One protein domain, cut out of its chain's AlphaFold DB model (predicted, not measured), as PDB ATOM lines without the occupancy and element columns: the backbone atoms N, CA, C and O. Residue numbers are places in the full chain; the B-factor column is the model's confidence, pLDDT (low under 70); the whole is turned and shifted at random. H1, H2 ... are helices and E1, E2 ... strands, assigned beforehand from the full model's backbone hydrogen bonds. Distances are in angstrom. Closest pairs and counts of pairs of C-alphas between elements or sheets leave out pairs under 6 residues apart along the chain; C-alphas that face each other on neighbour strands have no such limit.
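What this domain is: This is residues 6 to 62 of the 62 residues of the protein "Putative sorbitol PTS, EIIA" of Staphylococcus gallinarum (UniProt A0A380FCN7). Little regular structure: a small body of loops holds a two-strand ribbon, E1 with E2, and two short helices, H1 and H2, while residues 44 to 53 and 55 to 61 stick out as a tail. The 57 printed residues run E1, H1, H2, E2; the sheet is antiparallel, the class mixed, with 17 residues in named elements. It is only just loose, close to compact: radius of gyration of the C-alphas 12.4 A, spans 31 by 25 by 18 A.

How they stand to each other: Start at E1, residues 6 to 9; its antiparallel neighbour is E2, residues 38 to 40, with N 7 and O 39 within hydrogen-bond range at 2.8 A. In H1, residues 13 to 18, 1 of 2 O i to N i+4 pairs is within range; H2, residues 31 to 34, is too short for one. H1 and H2 are only just apart, closest 8.5 A.

Where its parts are: Find E1 beginning at C-alpha 6, (-3.276, 19.551, 29.397); H1 spans 9.7 A; E2 ends at C-alpha 40, (-6.714, 16.892, 28.559).

The domain as a whole: The farthest C-alphas, Glu 31 and Ser 52, are 33.2 A apart. The printed part has no cut; the H1 to H2 link is long; residue 62 has pLDDT under 70.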
ATOM      1  N   VAL A   6      -4.055  20.782  29.240       92.50
ATOM      2  CA  VAL A   6      -3.276  19.551  29.397       92.50
ATOM      3  C   VAL A   6      -3.044  19.299  30.886       92.50
ATOM      4  O   VAL A   6      -2.519  20.166  31.585       92.50
ATOM      5  N   LYS A   7      -3.446  18.122  31.355       93.38
ATOM      6  CA  LYS A   7      -3.275  17.637  32.730       93.38
ATOM      7  C   LYS A   7      -2.031  16.792  32.881       93.38
ATOM      8  O   LYS A   7      -1.345  16.912  33.889       93.38
ATOM      9  N   ASP A   8      -1.777  15.952  31.886       91.88
ATOM     10  CA  ASP A   8      -0.652  15.034  31.886       91.88
ATOM     11  C   ASP A   8      -0.097  14.858  30.474       91.88
ATOM     12  O   ASP A   8      -0.794  15.089  29.479       91.88
ATOM     13  N   VAL A   9       1.171  14.480  30.398       92.50
ATOM     14  CA  VAL A   9       1.901  14.294  29.146       92.50
ATOM     15  C   VAL A   9       2.604  12.951  29.203       92.50
ATOM     16  O   VAL A   9       3.489  12.753  30.034       92.50
ATOM     17  N   GLY A  10       2.228  12.051  28.296       91.88
ATOM     18  CA  GLY A  10       2.907  10.773  28.135       91.88
ATOM     19  C   GLY A  10       4.392  10.954  27.812       91.88
ATOM     20  O   GLY A  10       4.782  11.907  27.128       91.88
ATOM     21  N   SER A  11       5.235  10.040  28.294       93.50
ATOM     22  CA  SER A  11       6.695  10.133  28.147       93.50
ATOM     23  C   SER A  11       7.170  10.162  26.692       93.50
ATOM     24  O   SER A  11       8.173  10.798  26.386       93.50
ATOM     25  N   GLU A  12       6.421   9.522  25.797       91.81
ATOM     26  CA  GLU A  12       6.688   9.404  24.363       91.81
ATOM     27  C   GLU A  12       5.795  10.329  23.515       91.81
ATOM     28  O   GLU A  12       5.835  10.293  22.283       91.81
ATOM     29  N   ALA A  13       4.989  11.201  24.136       89.19
ATOM     30  CA  ALA A  13       4.073  12.091  23.422       89.19
ATOM     31  C   ALA A  13       4.796  13.089  22.495       89.19
ATOM     32  O   ALA A  13       4.209  13.590  21.533       89.19
ATOM     33  N   SER A  14       6.077  13.377  22.748       86.81
ATOM     34  CA  SER A  14       6.903  14.237  21.894       86.81
ATOM     35  C   SER A  14       7.294  13.590  20.566       86.81
ATOM     36  O   SER A  14       7.506  14.318  19.601       86.81
ATOM     37  N   ALA A  15       7.349  12.256  20.482       88.19
ATOM     38  CA  ALA A  15       7.757  11.557  19.262       88.19
ATOM     39  C   ALA A  15       6.831  11.890  18.079       88.19
ATOM     40  O   ALA A  15       7.281  12.109  16.959       88.19
ATOM     41  N   PHE A  16       5.529  12.023  18.341       85.19
ATOM     42  CA  PHE A  16       4.554  12.399  17.318       85.19
ATOM     43  C   PHE A  16       4.605  13.879  16.946       85.19
ATOM     44  O   PHE A  16       4.290  14.232  15.810       85.19
ATOM     45  N   VAL A  17       5.045  14.745  17.863       83.81
ATOM     46  CA  VAL A  17       5.181  16.183  17.587       83.81
ATOM     47  C   VAL A  17       6.243  16.425  16.517       83.81
ATOM     48  O   VAL A  17       6.053  17.291  15.663       83.81
ATOM     49  N   GLU A  18       7.331  15.649  16.530       82.19
ATOM     50  CA  GLU A  18       8.375  15.706  15.497       82.19
ATOM     51  C   GLU A  18       7.838  15.308  14.114       82.19
ATOM     52  O   GLU A  18       8.213  15.908  13.108       82.19
ATOM     53  N   GLU A  19       6.877  14.386  14.080       85.88
ATOM     54  CA  GLU A  19       6.145  13.959  12.881       85.88
ATOM     55  C   GLU A  19       4.967  14.896  12.523       85.88
ATOM     56  O   GLU A  19       4.212  14.639  11.585       85.88
ATOM     57  N   GLY A  20       4.785  16.000  13.257       86.00
ATOM     58  CA  GLY A  20       3.721  16.979  13.012       86.00
ATOM     59  C   GLY A  20       2.325  16.533  13.459       86.00
ATOM     60  O   GLY A  20       1.330  17.083  12.987       86.00
ATOM     61  N   MET A  21       2.231  15.561  14.369       87.50
ATOM     62  CA  MET A  21       0.976  15.021  14.891       87.50
ATOM     63  C   MET A  21       0.886  15.157  16.416       87.50
ATOM     64  O   MET A  21       1.868  15.042  17.140       87.50
ATOM     65  N   ILE A  22      -0.321  15.396  16.928       88.75
ATOM     66  CA  ILE A  22      -0.594  15.459  18.368       88.75
ATOM     67  C   ILE A  22      -1.824  14.610  18.659       88.75
ATOM     68  O   ILE A  22      -2.852  14.756  17.997       88.75
ATOM     69  N   ILE A  23      -1.723  13.751  19.669       90.19
ATOM     70  CA  ILE A  23      -2.822  12.903  20.124       90.19
ATOM     71  C   ILE A  23      -3.324  13.450  21.460       90.19
ATOM     72  O   ILE A  23      -2.561  13.547  22.420       90.19
ATOM     73  N   LEU A  24      -4.606  13.819  21.513       91.12
ATOM     74  CA  LEU A  24      -5.266  14.317  22.720       91.12
ATOM     75  C   LEU A  24      -6.265  13.269  23.214       91.12
ATOM     76  O   LEU A  24      -7.147  12.863  22.457       91.12
ATOM     77  N   PHE A  25      -6.159  12.872  24.478       92.75
ATOM     78  CA  PHE A  25      -7.117  11.975  25.124       92.75
ATOM     79  C   PHE A  25      -7.678  12.592  26.402       92.75
ATOM     80  O   PHE A  25      -7.065  13.455  27.015       92.75
ATOM     81  N   GLY A  26      -8.869  12.151  26.802       91.12
ATOM     82  CA  GLY A  26      -9.399  12.450  28.133       91.12
ATOM     83  C   GLY A  26      -8.857  11.495  29.190       91.12
ATOM     84  O   GLY A  26      -8.013  10.649  28.909       91.12
ATOM     85  N   ASP A  27      -9.440  11.555  30.386       87.44
ATOM     86  CA  ASP A  27      -9.046  10.733  31.543       87.44
ATOM     87  C   ASP A  27      -9.155   9.207  31.325       87.44
ATOM     88  O   ASP A  27      -8.640   8.430  32.120       87.44
ATOM     89  N   ASN A  28      -9.818   8.765  30.253       85.75
ATOM     90  CA  ASN A  28     -10.002   7.352  29.911       85.75
ATOM     91  C   ASN A  28      -9.118   6.918  28.728       85.75
ATOM     92  O   ASN A  28      -9.556   6.127  27.889       85.75
ATOM     93  N   ALA A  29      -7.912   7.480  28.606       86.75
ATOM     94  CA  ALA A  29      -6.945   7.043  27.605       86.75
ATOM     95  C   ALA A  29      -6.635   5.542  27.781       86.75
ATOM     96  O   ALA A  29      -6.414   5.100  28.912       86.75
ATOM     97  N   PRO A  30      -6.606   4.744  26.698       87.81
ATOM     98  CA  PRO A  30      -6.141   3.365  26.771       87.81
ATOM     99  C   PRO A  30      -4.702   3.304  27.288       87.81
ATOM    100  O   PRO A  30      -3.874   4.123  26.895       87.81
ATOM    101  N   GLU A  31      -4.396   2.306  28.115       86.75
ATOM    102  CA  GLU A  31      -3.071   2.136  28.733       86.75
ATOM    103  C   GLU A  31      -1.950   2.043  27.684       86.75
ATOM    104  O   GLU A  31      -0.884   2.613  27.861       86.75
ATOM    105  N   GLU A  32      -2.225   1.436  26.528       86.50
ATOM    106  CA  GLU A  32      -1.274   1.332  25.410       86.50
ATOM    107  C   GLU A  32      -0.959   2.678  24.728       86.50
ATOM    108  O   GLU A  32       0.033   2.794  24.011       86.50
ATOM    109  N   LEU A  33      -1.814   3.692  24.907       86.62
ATOM    110  CA  LEU A  33      -1.696   5.003  24.259       86.62
ATOM    111  C   LEU A  33      -1.344   6.125  25.238       86.62
ATOM    112  O   LEU A  33      -1.033   7.230  24.790       86.62
ATOM    113  N   ILE A  34      -1.385   5.865  26.548       89.50
ATOM    114  CA  ILE A  34      -1.177   6.887  27.579       89.50
ATOM    115  C   ILE A  34       0.218   7.511  27.483       89.50
ATOM    116  O   ILE A  34       0.353   8.729  27.569       89.50
ATOM    117  N   ASP A  35       1.229   6.700  27.162       91.81
ATOM    118  CA  ASP A  35       2.613   7.150  27.008       91.81
ATOM    119  C   ASP A  35       2.810   8.040  25.774       91.81
ATOM    120  O   ASP A  35       3.757   8.815  25.719       91.81
ATOM    121  N   TYR A  36       1.900   7.989  24.800       90.56
ATOM    122  CA  TYR A  36       2.027   8.671  23.512       90.56
ATOM    123  C   TYR A  36       1.106   9.885  23.351       90.56
ATOM    124  O   TYR A  36       1.101  10.516  22.291       90.56
ATOM    125  N   CYS A  37       0.297  10.217  24.359       92.12
ATOM    126  CA  CYS A  37      -0.726  11.252  24.236       92.12
ATOM    127  C   CYS A  37      -0.641  12.331  25.317       92.12
ATOM    128  O   CYS A  37       0.028  12.203  26.341       92.12
ATOM    129  N   TYR A  38      -1.342  13.430  25.052       92.38
ATOM    130  CA  TYR A  38      -1.581  14.498  26.012       92.38
ATOM    131  C   TYR A  38      -2.960  14.281  26.625       92.38
ATOM    132  O   TYR A  38      -3.972  14.297  25.914       92.38
ATOM    133  N   ILE A  39      -3.003  14.099  27.941       92.94
ATOM    134  CA  ILE A  39      -4.254  13.963  28.678       92.94
ATOM    135  C   ILE A  39      -4.813  15.354  28.931       92.94
ATOM    136  O   ILE A  39      -4.136  16.209  29.501       92.94
ATOM    137  N   ILE A  40      -6.043  15.596  28.495       93.38
ATOM    138  CA  ILE A  40      -6.714  16.892  28.559       93.38
ATOM    139  C   ILE A  40      -8.040  16.808  29.318       93.38
ATOM    140  O   ILE A  40      -8.694  15.765  29.349       93.38
ATOM    141  N   ASP A  41      -8.493  17.939  29.862       91.25
ATOM    142  CA  ASP A  41      -9.886  18.064  30.304       91.25
ATOM    143  C   ASP A  41     -10.811  18.196  29.086       91.25
ATOM    144  O   ASP A  41     -10.869  19.244  28.429       91.25
ATOM    145  N   ILE A  42     -11.544  17.128  28.769       88.12
ATOM    146  CA  ILE A  42     -12.540  17.157  27.694       88.12
ATOM    147  C   ILE A  42     -13.704  18.045  28.135       88.12
ATOM    148  O   ILE A  42     -14.487  17.685  29.012       88.12
ATOM    149  N   ASN A  43     -13.833  19.195  27.480       87.50
ATOM    150  CA  ASN A  43     -14.971  20.088  27.655       87.50
ATOM    151  C   ASN A  43     -16.043  19.799  26.596       87.50
ATOM    152  O   ASN A  43     -15.802  19.132  25.589       87.50
ATOM    153  N   SER A  44     -17.248  20.324  26.797       85.25
ATOM    154  CA  SER A  44     -18.271  20.276  25.754       85.25
ATOM    155  C   SER A  44     -17.902  21.213  24.603       85.25
ATOM    156  O   SER A  44     -17.512  22.363  24.814       85.25
ATOM    157  N   ILE A  45     -18.041  20.723  23.372       84.56
ATOM    158  CA  ILE A  45     -17.961  21.561  22.178       84.56
ATOM    159  C   ILE A  45     -19.344  22.167  21.952       84.56
ATOM    160  O   ILE A  45     -20.330  21.456  21.769       84.56
ATOM    161  N   GLU A  46     -19.417  23.493  21.957       82.88
ATOM    162  CA  GLU A  46     -20.594  24.217  21.488       82.88
ATOM    163  C   GLU A  46     -20.488  24.396  19.967       82.88
ATOM    164  O   GLU A  46     -19.761  25.270  19.486       82.88
ATOM    165  N   GLY A  47     -21.189  23.544  19.216       83.75
ATOM    166  CA  GLY A  47     -21.206  23.549  17.750       83.75
ATOM    167  C   GLY A  47     -20.367  22.432  17.129       83.75
ATOM    168  O   GLY A  47     -20.227  21.357  17.704       83.75
ATOM    169  N   GLU A  48     -19.823  22.686  15.940       86.19
ATOM    170  CA  GLU A  48     -19.040  21.715  15.171       86.19
ATOM    171  C   GLU A  48     -17.606  22.205  14.960       86.19
ATOM    172  O   GLU A  48     -17.350  23.411  14.846       86.19
ATOM    173  N   ILE A  49     -16.673  21.253  14.896       86.00
ATOM    174  CA  ILE A  49     -15.309  21.521  14.447       86.00
ATOM    175  C   ILE A  49     -15.284  21.437  12.921       86.00
ATOM    176  O   ILE A  49     -15.695  20.427  12.355       86.00
ATOM    177  N   THR A  50     -14.811  22.493  12.261       90.31
ATOM    178  CA  THR A  50     -14.807  22.608  10.794       90.31
ATOM    179  C   THR A  50     -13.424  22.985  10.269       90.31
ATOM    180  O   THR A  50     -12.628  23.598  10.973       90.31
ATOM    181  N   GLU A  51     -13.158  22.701   8.992       92.25
ATOM    182  CA  GLU A  51     -11.869  22.980   8.327       92.25
ATOM    183  C   GLU A  51     -11.481  24.472   8.293       92.25
ATOM    184  O   GLU A  51     -10.321  24.822   8.097       92.25
ATOM    185  N   SER A  52     -12.445  25.377   8.480       92.62
ATOM    186  CA  SER A  52     -12.214  26.825   8.545       92.62
ATOM    187  C   SER A  52     -11.693  27.316   9.900       92.62
ATOM    188  O   SER A  52     -11.321  28.486  10.030       92.62
ATOM    189  N   GLN A  53     -11.706  26.460  10.923       89.94
ATOM    190  CA  GLN A  53     -11.257  26.796  12.268       89.94
ATOM    191  C   GLN A  53      -9.748  26.583  12.414       89.94
ATOM    192  O   GLN A  53      -9.120  25.864  11.645       89.94
ATOM    193  N   LYS A  54      -9.162  27.236  13.420       88.62
ATOM    194  CA  LYS A  54      -7.732  27.142  13.732       88.62
ATOM    195  C   LYS A  54      -7.528  26.541  15.107       88.62
ATOM    196  O   LYS A  54      -8.343  26.767  16.004       88.62
ATOM    197  N   VAL A  55      -6.407  25.851  15.276       87.75
ATOM    198  CA  VAL A  55      -5.983  25.320  16.567       87.75
ATOM    199  C   VAL A  55      -4.879  26.216  17.127       87.75
ATOM    200  O   VAL A  55      -3.925  26.578  16.441       87.75
ATOM    201  N   LEU A  56      -5.027  26.599  18.394       89.38
ATOM    202  CA  LEU A  56      -4.022  27.345  19.142       89.38
ATOM    203  C   LEU A  56      -3.495  26.451  20.263       89.38
ATOM    204  O   LEU A  56      -4.268  26.032  21.125       89.38
ATOM    205  N   ILE A  57      -2.189  26.186  20.264       87.38
ATOM    206  CA  ILE A  57      -1.518  25.422  21.321       87.38
ATOM    207  C   ILE A  57      -0.512  26.341  22.010       87.38
ATOM    208  O   ILE A  57       0.461  26.798  21.406       87.38
ATOM    209  N   GLY A  58      -0.777  26.652  23.281       85.94
ATOM    210  CA  GLY A  58      -0.056  27.702  23.999       85.94
ATOM    211  C   GLY A  58      -0.253  29.057  23.316       85.94
ATOM    212  O   GLY A  58      -1.377  29.540  23.203       85.94
ATOM    213  N   GLU A  59       0.837  29.650  22.830       82.44
ATOM    214  CA  GLU A  59       0.822  30.909  22.065       82.44
ATOM    215  C   GLU A  59       1.009  30.693  20.552       82.44
ATOM    216  O   GLU A  59       1.027  31.647  19.772       82.44
ATOM    217  N   LYS A  60       1.148  29.435  20.113       74.44
ATOM    218  CA  LYS A  60       1.435  29.093  18.722       74.44
ATOM    219  C   LYS A  60       0.150  28.728  17.982       74.44
ATOM    220  O   LYS A  60      -0.585  27.834  18.398       74.44
ATOM    221  N   ASN A  61      -0.103  29.423  16.873       72.12
ATOM    222  CA  ASN A  61      -1.150  29.060  15.917       72.12
ATOM    223  C   ASN A  61      -0.588  28.018  14.949       72.12
ATOM    224  O   ASN A  61       0.504  28.229  14.412       72.12
ATOM    225  N   ILE A  62      -1.332  26.933  14.744       62.28
ATOM    226  CA  ILE A  62      -0.982  25.829  13.843       62.28
ATOM    227  C   ILE A  62      -2.104  25.612  12.835       62.28
ATOM    228  O   ILE A  62      -3.285  25.809  13.210       62.28
TER     229      ILE A  62